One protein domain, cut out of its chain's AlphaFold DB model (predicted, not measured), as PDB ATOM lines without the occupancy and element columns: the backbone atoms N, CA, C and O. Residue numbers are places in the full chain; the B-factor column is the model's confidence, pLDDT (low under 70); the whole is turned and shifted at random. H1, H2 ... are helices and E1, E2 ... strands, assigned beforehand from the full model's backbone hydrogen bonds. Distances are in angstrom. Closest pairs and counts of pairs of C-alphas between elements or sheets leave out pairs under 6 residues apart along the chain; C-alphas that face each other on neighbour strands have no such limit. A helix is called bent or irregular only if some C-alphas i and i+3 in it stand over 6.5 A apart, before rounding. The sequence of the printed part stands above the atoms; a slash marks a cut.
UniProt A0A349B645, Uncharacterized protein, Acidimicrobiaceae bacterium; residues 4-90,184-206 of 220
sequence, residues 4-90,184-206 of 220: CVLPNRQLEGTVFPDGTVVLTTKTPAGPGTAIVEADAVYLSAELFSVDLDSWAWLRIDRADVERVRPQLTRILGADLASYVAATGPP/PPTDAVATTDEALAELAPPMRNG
ATOM      1  N   CYS A   4     242.212 293.851 327.803       52.84
ATOM      2  CA  CYS A   4     241.385 293.014 328.662       52.84
ATOM      3  C   CYS A   4     242.266 292.025 329.412       52.84
ATOM      4  O   CYS A   4     243.051 291.290 328.813       52.84
ATOM      5  N   VAL A   5     242.078 291.986 330.728       53.62
ATOM      6  CA  VAL A   5     242.519 290.873 331.563       53.62
ATOM      7  C   VAL A   5     241.528 289.743 331.306       53.62
ATOM      8  O   VAL A   5     240.340 289.888 331.588       53.62
ATOM      9  N   LEU A   6     241.990 288.645 330.712       53.91
ATOM     10  CA  LEU A   6     241.212 287.414 330.634       53.91
ATOM     11  C   LEU A   6     241.559 286.595 331.883       53.91
ATOM     12  O   LEU A   6     242.585 285.918 331.864       53.91
ATOM     13  N   PRO A   7     240.771 286.647 332.976       53.25
ATOM     14  CA  PRO A   7     240.927 285.662 334.039       53.25
ATOM     15  C   PRO A   7     240.756 284.277 333.406       53.25
ATOM     16  O   PRO A   7     239.849 284.083 332.591       53.25
ATOM     17  N   ASN A   8     241.679 283.361 333.696       54.12
ATOM     18  CA  ASN A   8     241.759 282.036 333.079       54.12
ATOM     19  C   ASN A   8     240.462 281.246 333.329       54.12
ATOM     20  O   ASN A   8     240.325 280.591 334.355       54.12
ATOM     21  N   ARG A   9     239.500 281.324 332.397       57.12
ATOM     22  CA  ARG A   9     238.161 280.715 332.541       57.12
ATOM     23  C   ARG A   9     238.157 279.193 332.419       57.12
ATOM     24  O   ARG A   9     237.154 278.562 332.723       57.12
ATOM     25  N   GLN A  10     239.247 278.623 331.921       69.88
ATOM     26  CA  GLN A  10     239.428 277.191 331.783       69.88
ATOM     27  C   GLN A  10     240.873 276.869 332.139       69.88
ATOM     28  O   GLN A  10     241.804 277.478 331.609       69.88
ATOM     29  N   LEU A  11     241.035 275.946 333.074       77.06
ATOM     30  CA  LEU A  11     242.312 275.445 333.549       77.06
ATOM     31  C   LEU A  11     242.184 273.935 333.712       77.06
ATOM     32  O   LEU A  11     241.135 273.446 334.131       77.06
ATOM     33  N   GLU A  12     243.232 273.209 333.353       79.94
ATOM     34  CA  GLU A  12     243.339 271.780 333.637       79.94
ATOM     35  C   GLU A  12     244.254 271.621 334.851       79.94
ATOM     36  O   GLU A  12     245.289 272.284 334.955       79.94
ATOM     37  N   GLY A  13     243.852 270.771 335.790       83.25
ATOM     38  CA  GLY A  13     244.602 270.478 337.002       83.25
ATOM     39  C   GLY A  13     244.882 268.987 337.103       83.25
ATOM     40  O   GLY A  13     244.014 268.170 336.815       83.25
ATOM     41  N   THR A  14     246.092 268.630 337.507       85.38
ATOM     42  CA  THR A  14     246.488 267.256 337.813       85.38
ATOM     43  C   THR A  14     246.908 267.190 339.271       85.38
ATOM     44  O   THR A  14     247.811 267.924 339.665       85.38
ATOM     45  N   VAL A  15     246.265 266.327 340.060       84.56
ATOM     46  CA  VAL A  15     246.655 266.048 341.449       84.56
ATOM     47  C   VAL A  15     247.379 264.712 341.480       84.56
ATOM     48  O   VAL A  15     246.799 263.677 341.164       84.56
ATOM     49  N   PHE A  16     248.659 264.734 341.822       85.44
ATOM     50  CA  PHE A  16     249.496 263.543 341.859       85.44
ATOM     51  C   PHE A  16     249.384 262.812 343.207       85.44
ATOM     52  O   PHE A  16     249.001 263.419 344.212       85.44
ATOM     53  N   PRO A  17     249.747 261.513 343.272       82.25
ATOM     54  CA  PRO A  17     249.648 260.721 344.504       82.25
ATOM     55  C   PRO A  17     250.458 261.256 345.694       82.25
ATOM     56  O   PRO A  17     250.148 260.941 346.839       82.25
ATOM     57  N   ASP A  18     251.503 262.044 345.438       84.31
ATOM     58  CA  ASP A  18     252.322 262.701 346.462       84.31
ATOM     59  C   ASP A  18     251.702 264.008 346.996       84.31
ATOM     60  O   ASP A  18     252.265 264.630 347.897       84.31
ATOM     61  N   GLY A  19     250.538 264.407 346.474       82.38
ATOM     62  CA  GLY A  19     249.845 265.649 346.811       82.38
ATOM     63  C   GLY A  19     250.278 266.851 345.972       82.38
ATOM     64  O   GLY A  19     249.717 267.932 346.152       82.38
ATOM     65  N   THR A  20     251.232 266.686 345.051       87.81
ATOM     66  CA  THR A  20     251.635 267.752 344.131       87.81
ATOM     67  C   THR A  20     250.496 268.067 343.171       87.81
ATOM     68  O   THR A  20     249.861 267.169 342.618       87.81
ATOM     69  N   VAL A  21     250.253 269.352 342.930       88.12
ATOM     70  CA  VAL A  21     249.210 269.811 342.010       88.12
ATOM     71  C   VAL A  21     249.856 270.582 340.880       88.12
ATOM     72  O   VAL A  21     250.586 271.539 341.115       88.12
ATOM     73  N   VAL A  22     249.554 270.204 339.645       87.88
ATOM     74  CA  VAL A  22     250.019 270.916 338.454       87.88
ATOM     75  C   VAL A  22     248.821 271.506 337.738       87.88
ATOM     76  O   VAL A  22     247.902 270.782 337.368       87.88
ATOM     77  N   LEU A  23     248.838 272.818 337.537       86.75
ATOM     78  CA  LEU A  23     247.795 273.560 336.836       86.75
ATOM     79  C   LEU A  23     248.338 274.035 335.488       86.75
ATOM     80  O   LEU A  23     249.432 274.597 335.430       86.75
ATOM     81  N   THR A  24     247.571 273.869 334.413       82.25
ATOM     82  CA  THR A  24     247.885 274.399 333.078       82.25
ATOM     83  C   THR A  24     246.742 275.255 332.541       82.25
ATOM     84  O   THR A  24     245.566 274.938 332.716       82.25
ATOM     85  N   THR A  25     247.092 276.361 331.880       71.75
ATOM     86  CA  THR A  25     246.138 277.286 331.239       71.75
ATOM     87  C   THR A  25     246.098 277.147 329.712       71.75
ATOM     88  O   THR A  25     245.327 277.845 329.051       71.75
ATOM     89  N   LYS A  26     246.921 276.263 329.127       65.75
ATOM     90  CA  LYS A  26     246.994 276.006 327.677       65.75
ATOM     91  C   LYS A  26     247.018 274.504 327.380       65.75
ATOM     92  O   LYS A  26     247.695 273.741 328.069       65.75
ATOM     93  N   THR A  27     246.353 274.123 326.290       54.41
ATOM     94  CA  THR A  27     246.360 272.766 325.722       54.41
ATOM     95  C   THR A  27     246.986 272.821 324.311       54.41
ATOM     96  O   THR A  27     246.598 273.695 323.529       54.41
ATOM     97  N   PRO A  28     247.933 271.932 323.937       49.12
ATOM     98  CA  PRO A  28     248.496 270.844 324.740       49.12
ATOM     99  C   PRO A  28     249.385 271.362 325.878       49.12
ATOM    100  O   PRO A  28     249.971 272.439 325.778       49.12
ATOM    101  N   ALA A  29     249.455 270.585 326.959       53.72
ATOM    102  CA  ALA A  29     250.161 270.957 328.178       53.72
ATOM    103  C   ALA A  29     251.664 271.189 327.929       53.72
ATOM    104  O   ALA A  29     252.360 270.337 327.373       53.72
ATOM    105  N   GLY A  30     252.154 272.359 328.351       54.16
ATOM    106  CA  GLY A  30     253.578 272.614 328.580       54.16
ATOM    107  C   GLY A  30     254.033 272.047 329.937       54.16
ATOM    108  O   GLY A  30     253.337 271.208 330.505       54.16
ATOM    109  N   PRO A  31     255.151 272.518 330.523       57.41
ATOM    110  CA  PRO A  31     255.657 272.061 331.831       57.41
ATOM    111  C   PRO A  31     254.750 272.388 333.043       57.41
ATOM    112  O   PRO A  31     255.173 272.238 334.184       57.41
ATOM    113  N   GLY A  32     253.510 272.825 332.812       63.66
ATOM    114  CA  GLY A  32     252.630 273.425 333.809       63.66
ATOM    115  C   GLY A  32     252.770 274.946 333.840       63.66
ATOM    116  O   GLY A  32     253.802 275.517 333.493       63.66
ATOM    117  N   THR A  33     251.694 275.612 334.231       83.06
ATOM    118  CA  THR A  33     251.632 277.060 334.434       83.06
ATOM    119  C   THR A  33     251.763 277.408 335.925       83.06
ATOM    120  O   THR A  33     252.317 278.452 336.269       83.06
ATOM    121  N   ALA A  34     251.323 276.507 336.808       88.62
ATOM    122  CA  ALA A  34     251.629 276.534 338.233       88.62
ATOM    123  C   ALA A  34     251.869 275.116 338.774       88.62
ATOM    124  O   ALA A  34     251.226 274.167 338.321       88.62
ATOM    125  N   ILE A  35     252.766 274.987 339.750       90.62
ATOM    126  CA  ILE A  35     253.018 273.759 340.513       90.62
ATOM    127  C   ILE A  35     252.841 274.099 341.992       90.62
ATOM    128  O   ILE A  35     253.457 275.042 342.483       90.62
ATOM    129  N   VAL A  36     251.984 273.371 342.698       90.19
ATOM    130  CA  VAL A  36     251.734 273.543 344.133       90.19
ATOM    131  C   VAL A  36     252.247 272.303 344.850       90.19
ATOM    132  O   VAL A  36     251.743 271.203 344.626       90.19
ATOM    133  N   GLU A  37     253.248 272.499 345.699       90.75
ATOM    134  CA  GLU A  37     253.806 271.495 346.603       90.75
ATOM    135  C   GLU A  37     253.434 271.839 348.057       90.75
ATOM    136  O   GLU A  37     252.846 272.884 348.357       90.75
ATOM    137  N   ALA A  38     253.773 270.948 348.992       87.94
ATOM    138  CA  ALA A  38     253.450 271.129 350.407       87.94
ATOM    139  C   ALA A  38     254.134 272.360 351.037       87.94
ATOM    140  O   ALA A  38     253.576 272.982 351.944       87.94
ATOM    141  N   ASP A  39     255.336 272.708 350.579       90.69
ATOM    142  CA  ASP A  39     256.195 273.753 351.141       90.69
ATOM    143  C   ASP A  39     256.332 274.995 350.251       90.69
ATOM    144  O   ASP A  39     256.708 276.057 350.757       90.69
ATOM    145  N   ALA A  40     255.972 274.912 348.970       92.75
ATOM    146  CA  ALA A  40     256.075 276.027 348.039       92.75
ATOM    147  C   ALA A  40     255.057 275.974 346.891       92.75
ATOM    148  O   ALA A  40     254.485 274.944 346.550       92.75
ATOM    149  N   VAL A  41     254.867 277.132 346.266       92.81
ATOM    150  CA  VAL A  41     254.159 277.311 345.000       92.81
ATOM    151  C   VAL A  41     255.157 277.824 343.970       92.81
ATOM    152  O   VAL A  41     255.891 278.773 344.238       92.81
ATOM    153  N   TYR A  42     255.121 277.256 342.771       92.62
ATOM    154  CA  TYR A  42     255.890 277.700 341.617       92.62
ATOM    155  C   TYR A  42     254.942 278.240 340.553       92.62
ATOM    156  O   TYR A  42     254.014 277.551 340.135       92.62
ATOM    157  N   LEU A  43     255.175 279.470 340.105       90.56
ATOM    158  CA  LEU A  43     254.384 280.146 339.083       90.56
ATOM    159  C   LEU A  43     255.266 280.425 337.869       90.56
ATOM    160  O   LEU A  43     256.329 281.031 337.999       90.56
ATOM    161  N   SER A  44     254.829 279.983 336.693       88.56
ATOM    162  CA  SER A  44     255.543 280.246 335.444       88.56
ATOM    163  C   SER A  44     255.486 281.731 335.096       88.56
ATOM    164  O   SER A  44     254.445 282.372 335.262       88.56
ATOM    165  N   ALA A  45     256.575 282.267 334.549       85.44
ATOM    166  CA  ALA A  45     256.643 283.639 334.059       85.44
ATOM    167  C   ALA A  45     255.577 283.943 332.982       85.44
ATOM    168  O   ALA A  45     255.145 285.085 332.846       85.44
ATOM    169  N   GLU A  46     255.060 282.919 332.285       81.06
ATOM    170  CA  GLU A  46     253.948 283.054 331.330       81.06
ATOM    171  C   GLU A  46     252.641 283.580 331.950       81.06
ATOM    172  O   GLU A  46     251.758 284.042 331.224       81.06
ATOM    173  N   LEU A  47     252.493 283.502 333.277       80.56
ATOM    174  CA  LEU A  47     251.350 284.055 334.006       80.56
ATOM    175  C   LEU A  47     251.403 285.571 334.170       80.56
ATOM    176  O   LEU A  47     250.461 286.145 334.717       80.56
ATOM    177  N   PHE A  48     252.482 286.218 333.739       81.56
ATOM    178  CA  PHE A  48     252.744 287.617 334.033       81.56
ATOM    179  C   PHE A  48     253.161 288.377 332.771       81.56
ATOM    180  O   PHE A  48     253.751 287.824 331.847       81.56
ATOM    181  N   SER A  49     252.879 289.679 332.738       75.31
ATOM    182  CA  SER A  49     253.460 290.597 331.749       75.31
ATOM    183  C   SER A  49     254.868 291.009 332.187       75.31
ATOM    184  O   SER A  49     255.089 292.162 332.555       75.31
ATOM    185  N   VAL A  50     255.805 290.062 332.198       68.69
ATOM    186  CA  VAL A  50     257.216 290.289 332.552       68.69
ATOM    187  C   VAL A  50     258.130 289.973 331.376       68.69
ATOM    188  O   VAL A  50     257.750 289.253 330.453       68.69
ATOM    189  N   ASP A  51     259.345 290.513 331.413       66.31
ATOM    190  CA  ASP A  51     260.400 290.078 330.506       66.31
ATOM    191  C   ASP A  51     260.865 288.672 330.918       66.31
ATOM    192  O   ASP A  51     261.447 288.492 331.993       66.31
ATOM    193  N   LEU A  52     260.574 287.672 330.079       61.19
ATOM    194  CA  LEU A  52     260.917 286.264 330.320       61.19
ATOM    195  C   LEU A  52     262.435 286.044 330.427       61.19
ATOM    196  O   LEU A  52     262.863 285.030 330.976       61.19
ATOM    197  N   ASP A  53     263.245 286.998 329.959       65.31
ATOM    198  CA  ASP A  53     264.703 286.955 330.081       65.31
ATOM    199  C   ASP A  53     265.183 287.174 331.533       65.31
ATOM    200  O   ASP A  53     266.344 286.905 331.849       65.31
ATOM    201  N   SER A  54     264.306 287.640 332.433       70.06
ATOM    202  CA  SER A  54     264.645 287.900 333.839       70.06
ATOM    203  C   SER A  54     264.506 286.673 334.751       70.06
ATOM    204  O   SER A  54     265.294 286.526 335.687       70.06
ATOM    205  N   TRP A  55     263.537 285.791 334.484       82.00
ATOM    206  CA  TRP A  55     263.313 284.520 335.185       82.00
ATOM    207  C   TRP A  55     262.215 283.703 334.486       82.00
ATOM    208  O   TRP A  55     261.284 284.260 333.909       82.00
ATOM    209  N   ALA A  56     262.293 282.371 334.580       85.50
ATOM    210  CA  ALA A  56     261.285 281.465 334.016       85.50
ATOM    211  C   ALA A  56     260.217 281.040 335.037       85.50
ATOM    212  O   ALA A  56     259.065 280.799 334.671       85.50
ATOM    213  N   TRP A  57     260.595 280.958 336.315       91.19
ATOM    214  CA  TRP A  57     259.724 280.525 337.405       91.19
ATOM    215  C   TRP A  57     259.897 281.380 338.657       91.19
ATOM    216  O   TRP A  57     261.016 281.690 339.063       91.19
ATOM    217  N   LEU A  58     258.775 281.710 339.286       90.94
ATOM    218  CA  LEU A  58     258.699 282.370 340.581       90.94
ATOM    219  C   LEU A  58     258.341 281.336 341.644       90.94
ATOM    220  O   LEU A  58     257.362 280.611 341.482       90.94
ATOM    221  N   ARG A  59     259.088 281.295 342.744       94.00
ATOM    222  CA  ARG A  59     258.794 280.469 343.918       94.00
ATOM    223  C   ARG A  59     258.218 281.332 345.037       94.00
ATOM    224  O   ARG A  59     258.807 282.347 345.405       94.00
ATOM    225  N   ILE A  60     257.100 280.905 345.608       92.81
ATOM    226  CA  ILE A  60     256.476 281.487 346.799       92.81
ATOM    227  C   ILE A  60     256.477 280.408 347.876       92.81
ATOM    228  O   ILE A  60     255.914 279.334 347.670       92.81
ATOM    229  N   ASP A  61     257.092 280.678 349.023       93.12
ATOM    230  CA  ASP A  61     257.038 279.746 350.149       93.12
ATOM    231  C   ASP A  61     255.608 279.636 350.681       93.12
ATOM    232  O   ASP A  61     254.873 280.623 350.762       93.12
ATOM    233  N   ARG A  62     255.204 278.431 351.088       90.38
ATOM    234  CA  ARG A  62     253.826 278.148 351.510       90.38
ATOM    235  C   ARG A  62     253.353 279.065 352.636       90.38
ATOM    236  O   ARG A  62     252.191 279.467 352.654       90.38
ATOM    237  N   ALA A  63     254.254 279.426 353.548       91.12
ATOM    238  CA  ALA A  63     253.975 280.330 354.660       91.12
ATOM    239  C   ALA A  63     253.590 281.756 354.211       91.12
ATOM    240  O   ALA A  63     252.890 282.455 354.942       91.12
ATOM    241  N   ASP A  64     254.009 282.172 353.016       90.56
ATOM    242  CA  ASP A  64     253.758 283.504 352.467       90.56
ATOM    243  C   ASP A  64     252.524 283.572 351.560       90.56
ATOM    244  O   ASP A  64     252.037 284.666 351.278       90.56
ATOM    245  N   VAL A  65     251.976 282.432 351.130       89.50
ATOM    246  CA  VAL A  65     250.905 282.368 350.121       89.50
ATOM    247  C   VAL A  65     249.665 283.173 350.522       89.50
ATOM    248  O   VAL A  65     249.181 283.977 349.729       89.50
ATOM    249  N   GLU A  66     249.175 283.038 351.759       88.88
ATOM    250  CA  GLU A  66     248.000 283.803 352.219       88.88
ATOM    251  C   GLU A  66     248.276 285.307 352.314       88.88
ATOM    252  O   GLU A  66     247.404 286.123 352.018       88.88
ATOM    253  N   ARG A  67     249.508 285.691 352.666       89.38
ATOM    254  CA  ARG A  67     249.923 287.097 352.724       89.38
ATOM    255  C   ARG A  67     249.892 287.737 351.334       89.38
ATOM    256  O   ARG A  67     249.450 288.876 351.202       89.38
ATOM    257  N   VAL A  68     250.324 287.008 350.306       88.00
ATOM    258  CA  VAL A  68     250.413 287.505 348.918       88.00
ATOM    259  C   VAL A  68     249.138 287.244 348.104       88.00
ATOM    260  O   VAL A  68     248.977 287.766 346.999       88.00
ATOM    261  N   ARG A  69     248.182 286.486 348.654       88.00
ATOM    262  CA  ARG A  69     246.924 286.100 348.000       88.00
ATOM    263  C   ARG A  69     246.132 287.267 347.396       88.00
ATOM    264  O   ARG A  69     245.639 287.093 346.278       88.00
ATOM    265  N   PRO A  70     246.007 288.453 348.030       87.44
ATOM    266  CA  PRO A  70     245.311 289.584 347.412       87.44
ATOM    267  C   PRO A  70     245.974 290.059 346.110       87.44
ATOM    268  O   PRO A  70     245.286 290.373 345.139       87.44
ATOM    269  N   GLN A  71     247.310 290.075 346.066       85.75
ATOM    270  CA  GLN A  71     248.072 290.437 344.868       85.75
ATOM    271  C   GLN A  71     247.940 289.347 343.800       85.75
ATOM    272  O   GLN A  71     247.605 289.659 342.658       85.75
ATOM    273  N   LEU A  72     248.085 288.072 344.180       85.75
ATOM    274  CA  LEU A  72     247.883 286.941 343.267       85.75
ATOM    275  C   LEU A  72     246.477 286.935 342.665       85.75
ATOM    276  O   LEU A  72     246.336 286.765 341.462       85.75
ATOM    277  N   THR A  73     245.440 287.196 343.461       85.50
ATOM    278  CA  THR A  73     244.047 287.288 342.985       85.50
ATOM    279  C   THR A  73     243.879 288.368 341.926       85.50
ATOM    280  O   THR A  73     243.200 288.160 340.922       85.50
ATOM    281  N   ARG A  74     244.518 289.525 342.121       81.19
ATOM    282  CA  ARG A  74     244.474 290.628 341.156       81.19
ATOM    283  C   ARG A  74     245.165 290.273 339.836       81.19
ATOM    284  O   ARG A  74     244.721 290.734 338.789       81.19
ATOM    285  N   ILE A  75     246.251 289.504 339.892       80.62
ATOM    286  CA  ILE A  75     247.090 289.177 338.732       80.62
ATOM    287  C   ILE A  75     246.550 287.956 337.976       80.62
ATOM    288  O   ILE A  75     246.376 287.998 336.762       80.62
ATOM    289  N   LEU A  76     246.269 286.872 338.698       80.31
ATOM    290  CA  LEU A  76     245.898 285.565 338.152       80.31
ATOM    291  C   LEU A  76     244.383 285.401 337.954       80.31
ATOM    292  O   LEU A  76     243.944 284.492 337.246       80.31
ATOM    293  N   GLY A  77     243.583 286.268 338.581       80.19
ATOM    294  CA  GLY A  77     242.148 286.075 338.760       80.19
ATOM    295  C   GLY A  77     241.825 285.227 339.995       80.19
ATOM    296  O   GLY A  77     242.687 284.546 340.551       80.19
ATOM    297  N   ALA A  78     240.564 285.277 340.432       78.44
ATOM    298  CA  ALA A  78     240.109 284.628 341.664       78.44
ATOM    299  C   ALA A  78     240.249 283.098 341.637       78.44
ATOM    300  O   ALA A  78     240.654 282.514 342.642       78.44
ATOM    301  N   ASP A  79     239.972 282.464 340.495       77.12
ATOM    302  CA  ASP A  79     239.948 281.003 340.385       77.12
ATOM    303  C   ASP A  79     241.356 280.416 340.499       77.12
ATOM    304  O   ASP A  79     241.652 279.675 341.437       77.12
ATOM    305  N   LEU A  80     242.270 280.813 339.605       80.31
ATOM    306  CA  LEU A  80     243.649 280.322 339.619       80.31
ATOM    307  C   LEU A  80     244.368 280.683 340.926       80.31
ATOM    308  O   LEU A  80     245.072 279.844 341.483       80.31
ATOM    309  N   ALA A  81     244.154 281.892 341.461       85.62
ATOM    310  CA  ALA A  81     244.718 282.269 342.754       85.62
ATOM    311  C   ALA A  81     244.178 281.406 343.905       85.62
ATOM    312  O   ALA A  81     244.918 281.128 344.845       85.62
ATOM    313  N   SER A  82     242.921 280.957 343.841       82.25
ATOM    314  CA  SER A  82     242.350 280.064 344.853       82.25
ATOM    315  C   SER A  82     242.944 278.660 344.777       82.25
ATOM    316  O   SER A  82     243.268 278.103 345.821       82.25
ATOM    317  N   TYR A  83     243.170 278.116 343.577       82.69
ATOM    318  CA  TYR A  83     243.860 276.828 343.428       82.69
ATOM    319  C   TYR A  83     245.320 276.888 343.882       82.69
ATOM    320  O   TYR A  83     245.787 275.982 344.564       82.69
ATOM    321  N   VAL A  84     246.019 277.977 343.562       85.94
ATOM    322  CA  VAL A  84     247.383 278.238 344.044       85.94
ATOM    323  C   VAL A  84     247.424 278.371 345.573       85.94
ATOM    324  O   VAL A  84     248.344 277.875 346.223       85.94
ATOM    325  N   ALA A  85     246.422 279.030 346.160       85.06
ATOM    326  CA  ALA A  85     246.340 279.239 347.600       85.06
ATOM    327  C   ALA A  85     245.866 278.005 348.376       85.06
ATOM    328  O   ALA A  85     246.183 277.871 349.555       85.06
ATOM    329  N   ALA A  86     245.151 277.073 347.749       78.81
ATOM    330  CA  ALA A  86     244.681 275.865 348.414       78.81
ATOM    331  C   ALA A  86     245.855 274.986 348.879       78.81
ATOM    332  O   ALA A  86     246.907 274.939 348.248       78.81
ATOM    333  N   THR A  87     245.676 274.251 349.978       67.25
ATOM    334  CA  THR A  87     246.605 273.198 350.455       67.25
ATOM    335  C   THR A  87     246.580 271.934 349.579       67.25
ATOM    336  O   THR A  87     247.067 270.889 349.993       67.25
ATOM    337  N   GLY A  88     245.993 272.037 348.387       65.31
ATOM    338  CA  GLY A  88     245.631 270.944 347.497       65.31
ATOM    339  C   GLY A  88     244.118 270.954 347.238       65.31
ATOM    340  O   GLY A  88     243.349 270.972 348.204       65.31
ATOM    341  N   PRO A  89     243.654 270.986 345.974       67.06
ATOM    342  CA  PRO A  89     242.275 270.643 345.663       67.06
ATOM    343  C   PRO A  89     242.007 269.182 346.069       67.06
ATOM    344  O   PRO A  89     242.954 268.408 346.250       67.06
ATOM    345  N   PRO A  90     240.734 268.788 346.227       67.44
ATOM    346  CA  PRO A  90     240.395 267.397 346.499       67.44
ATOM    347  C   PRO A  90     241.040 266.481 345.443       67.44
ATOM    348  O   PRO A  90     240.998 266.818 344.257       67.44
ATOM    349  N   PRO A 184     259.906 270.173 340.668       84.00
ATOM    350  CA  PRO A 184     259.883 271.621 340.716       84.00
ATOM    351  C   PRO A 184     261.095 272.208 339.968       84.00
ATOM    352  O   PRO A 184     262.173 271.593 339.946       84.00
ATOM    353  N   PRO A 185     260.949 273.391 339.349       88.38
ATOM    354  CA  PRO A 185     262.043 274.074 338.670       88.38
ATOM    355  C   PRO A 185     263.175 274.411 339.647       88.38
ATOM    356  O   PRO A 185     262.963 275.045 340.680       88.38
ATOM    357  N   THR A 186     264.401 274.007 339.313       87.81
ATOM    358  CA  THR A 186     265.580 274.237 340.168       87.81
ATOM    359  C   THR A 186     266.123 275.664 340.092       87.81
ATOM    360  O   THR A 186     266.933 276.059 340.924       87.81
ATOM    361  N   ASP A 187     265.715 276.415 339.076       88.25
ATOM    362  CA  ASP A 187     266.112 277.789 338.766       88.25
ATOM    363  C   ASP A 187     265.034 278.820 339.149       88.25
ATOM    364  O   ASP A 187     265.124 279.982 338.757       88.25
ATOM    365  N   ALA A 188     264.022 278.413 339.924       89.56
ATOM    366  CA  ALA A 188     262.970 279.313 340.373       89.56
ATOM    367  C   ALA A 188     263.520 280.417 341.292       89.56
ATOM    368  O   ALA A 188     264.239 280.154 342.261       89.56
ATOM    369  N   VAL A 189     263.135 281.660 341.012       89.88
ATOM    370  CA  VAL A 189     263.527 282.827 341.806       89.88
ATOM    371  C   VAL A 189     262.597 282.954 343.005       89.88
ATOM    372  O   VAL A 189     261.376 282.897 342.864       89.88
ATOM    373  N   ALA A 190     263.164 283.122 344.200       89.00
ATOM    374  CA  ALA A 190     262.378 283.328 345.410       89.00
ATOM    375  C   ALA A 190     261.643 284.673 345.363       89.00
ATOM    376  O   ALA A 190     262.201 285.701 344.978       89.00
ATOM    377  N   THR A 191     260.390 284.655 345.794       83.81
ATOM    378  CA  THR A 191     259.545 285.840 345.856       83.81
ATOM    379  C   THR A 191     260.060 286.848 346.878       83.81
ATOM    380  O   THR A 191     260.310 286.509 348.033       83.81
ATOM    381  N   THR A 192     260.141 288.110 346.459       80.31
ATOM    382  CA  THR A 192     260.327 289.273 347.335       80.31
ATOM    383  C   THR A 192     259.128 290.213 347.206       80.31
ATOM    384  O   THR A 192     258.409 290.184 346.206       80.31
ATOM    385  N   ASP A 193     258.909 291.071 348.205       74.81
ATOM    386  CA  ASP A 193     257.829 292.068 348.152       74.81
ATOM    387  C   ASP A 193     257.998 293.043 346.973       74.81
ATOM    388  O   ASP A 193     257.012 293.465 346.370       74.81
ATOM    389  N   GLU A 194     259.246 293.359 346.614       73.94
ATOM    390  CA  GLU A 194     259.584 294.175 345.443       73.94
ATOM    391  C   GLU A 194     259.226 293.447 344.142       73.94
ATOM    392  O   GLU A 194     258.528 294.013 343.305       73.94
ATOM    393  N   ALA A 195     259.596 292.166 344.012       73.00
ATOM    394  CA  ALA A 195     259.270 291.370 342.833       73.00
ATOM    395  C   ALA A 195     257.750 291.247 342.632       73.00
ATOM    396  O   ALA A 195     257.270 291.414 341.516       73.00
ATOM    397  N   LEU A 196     256.974 291.032 343.704       73.75
ATOM    398  CA  LEU A 196     255.505 290.960 343.636       73.75
ATOM    399  C   LEU A 196     254.856 292.269 343.190       73.75
ATOM    400  O   LEU A 196     253.821 292.237 342.524       73.75
ATOM    401  N   ALA A 197     255.426 293.410 343.581       75.44
ATOM    402  CA  ALA A 197     254.900 294.720 343.214       75.44
ATOM    403  C   ALA A 197     255.063 295.018 341.715       75.44
ATOM    404  O   ALA A 197     254.278 295.790 341.160       75.44
ATOM    405  N   GLU A 198     256.052 294.399 341.069       77.75
ATOM    406  CA  GLU A 198     256.334 294.545 339.638       77.75
ATOM    407  C   GLU A 198     255.525 293.575 338.760       77.75
ATOM    408  O   GLU A 198     255.401 293.796 337.553       77.75
ATOM    409  N   LEU A 199     254.922 292.531 339.343       80.25
ATOM    410  CA  LEU A 199     254.097 291.584 338.596       80.25
ATOM    411  C   LEU A 199     252.807 292.243 338.098       80.25
ATOM    412  O   LEU A 199     252.009 292.798 338.859       80.25
ATOM    413  N   ALA A 200     252.555 292.093 336.802       79.38
ATOM    414  CA  ALA A 200     251.336 292.545 336.152       79.38
ATOM    415  C   ALA A 200     250.623 291.368 335.467       79.38
ATOM    416  O   ALA A 200     251.291 290.450 334.987       79.38
ATOM    417  N   PRO A 201     249.277 291.382 335.384       74.44
ATOM    418  CA  PRO A 201     248.536 290.373 334.631       74.44
ATOM    419  C   PRO A 201     248.955 290.379 333.152       74.44
ATOM    420  O   PRO A 201     249.344 291.434 332.637       74.44
ATOM    421  N   PRO A 202     248.850 289.244 332.439       70.06
ATOM    422  CA  PRO A 202     249.170 289.167 331.020       70.06
ATOM    423  C   PRO A 202     248.213 290.073 330.234       70.06
ATOM    424  O   PRO A 202     246.990 289.927 330.313       70.06
ATOM    425  N   MET A 203     248.757 291.035 329.485       65.31
ATOM    426  CA  MET A 203     247.960 291.952 328.668       65.31
ATOM    427  C   MET A 203     247.753 291.374 327.268       65.31
ATOM    428  O   MET A 203     248.712 291.068 326.560       65.31
ATOM    429  N   ARG A 204     246.494 291.253 326.832       56.81
ATOM    430  CA  ARG A 204     246.163 290.875 325.453       56.81
ATOM    431  C   ARG A 204     245.651 292.091 324.685       56.81
ATOM    432  O   ARG A 204     244.520 292.529 324.894       56.81
ATOM    433  N   ASN A 205     246.474 292.596 323.764       48.44
ATOM    434  CA  ASN A 205     246.087 293.674 322.853       48.44
ATOM    435  C   ASN A 205     244.926 293.212 321.955       48.44
ATOM    436  O   ASN A 205     245.044 292.203 321.260       48.44
ATOM    437  N   GLY A 206     243.824 293.969 321.936       47.12
ATOM    438  CA  GLY A 206     242.744 293.769 320.962       47.12
ATOM    439  C   GLY A 206     241.774 292.634 321.285       47.12
ATOM    440  O   GLY A 206     241.437 291.845 320.406       47.12
TER     441      GLY A 206
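Overview. This is residues 4 to 90 and 184 to 206 of the 220 residues of an uncharacterized protein of Acidimicrobiaceae bacterium (UniProt A0A349B645). A single twisted sheet of five antiparallel strands, E1 to E5, is joined by a helical hairpin, H1 and H2, of which H2 packs over E3 and runs along the strands, while H1 only grazes the sheet with its residues 62 to 68. Short H3 is set off past the E5 edge, close to H1. The printed part has 110 residues, with five named strands and then three named helices along the chain; the sheet's order is E1 E2 E3 E4 E5. The class is mixed, helices and strands, though under half of the residues, 50 of 110, are in named elements. The whole is compact, with a radius of gyration of the C-alphas of 13.0 A and spans of 40 by 29 by 25 A.

Arrangement. The sheet is a meander, each strand the antiparallel neighbour of the one before: E1, residues 12 to 15, E2, residues 21 to 24, E3, residues 34 to 36, E4, residues 40 to 44, and E5, residues 57 to 61. E1 and E2 have N 14 and O 22 within hydrogen-bond range at 2.8 A, and E2 and E3 have N 36 and O 21 at 2.8 A. E3 and E4 have N 42 and O 35 at 2.8 A, and E4 and E5 have N 41 and O 60 at 2.8 A. Residues 58 to 59 of E5 pair with residues 189 to 190, parallel. H2, residues 78 to 85, is on the sheet at a height of 10.0 A. H2 lies over E3, and only just not over E2, on which 2 of its 8 C-alphas fall; it runs along the strands, at 21 degrees to E3 on the local plane. The closest C-alphas of E3 and H2 are those of Val 36 and Val 84, 6.4 A apart. H1, residues 62 to 76, only grazes the sheet, with its residues 62 to 68. H1 and H2 form a helical hairpin and touch, opposite ways at a shallow tilt of 17 degrees; their closest C-alphas are those of Thr 73 and Ala 81, 5.1 A apart. H3, residues 193 to 198, is not on the sheet. H3 is close to H1 but not clearly touching; the closest C-alphas are those of Gln 71 and Leu 196, 7.6 A apart. H2 and H3 have every O i to N i+4 pair within hydrogen-bond range, and H1 has 7 of 11.

Along the chain. E1 begins at C-alpha 12, (243.339, 271.780, 333.637), and measures 10.2 A; E2 measures 10.1 A and E3 6.6 A. E4 measures 13.3 A and E5 13.0 A. H1 measures 17.2 A and is irregular, with C-alphas 67 and 70 at 7.5 A. H2 measures 10.2 A. H3 measures 9.0 A and ends at C-alpha 198, (256.334, 294.545, 339.638).

Size, cuts and confidence. The C-alphas farthest apart are those of Asp 18 and Gly 206, at 41.3 A. Residues 91 to 183 are not printed; C-alphas 90 and 184 are 20.8 A apart across the cut. The link from E4 to E5 is long, residues 45 to 56. The mean pLDDT of the printed part is 78.4; residues 4 to 10, 26 to 32, 50 to 53, 87 to 90 and 203 to 206 are under 70.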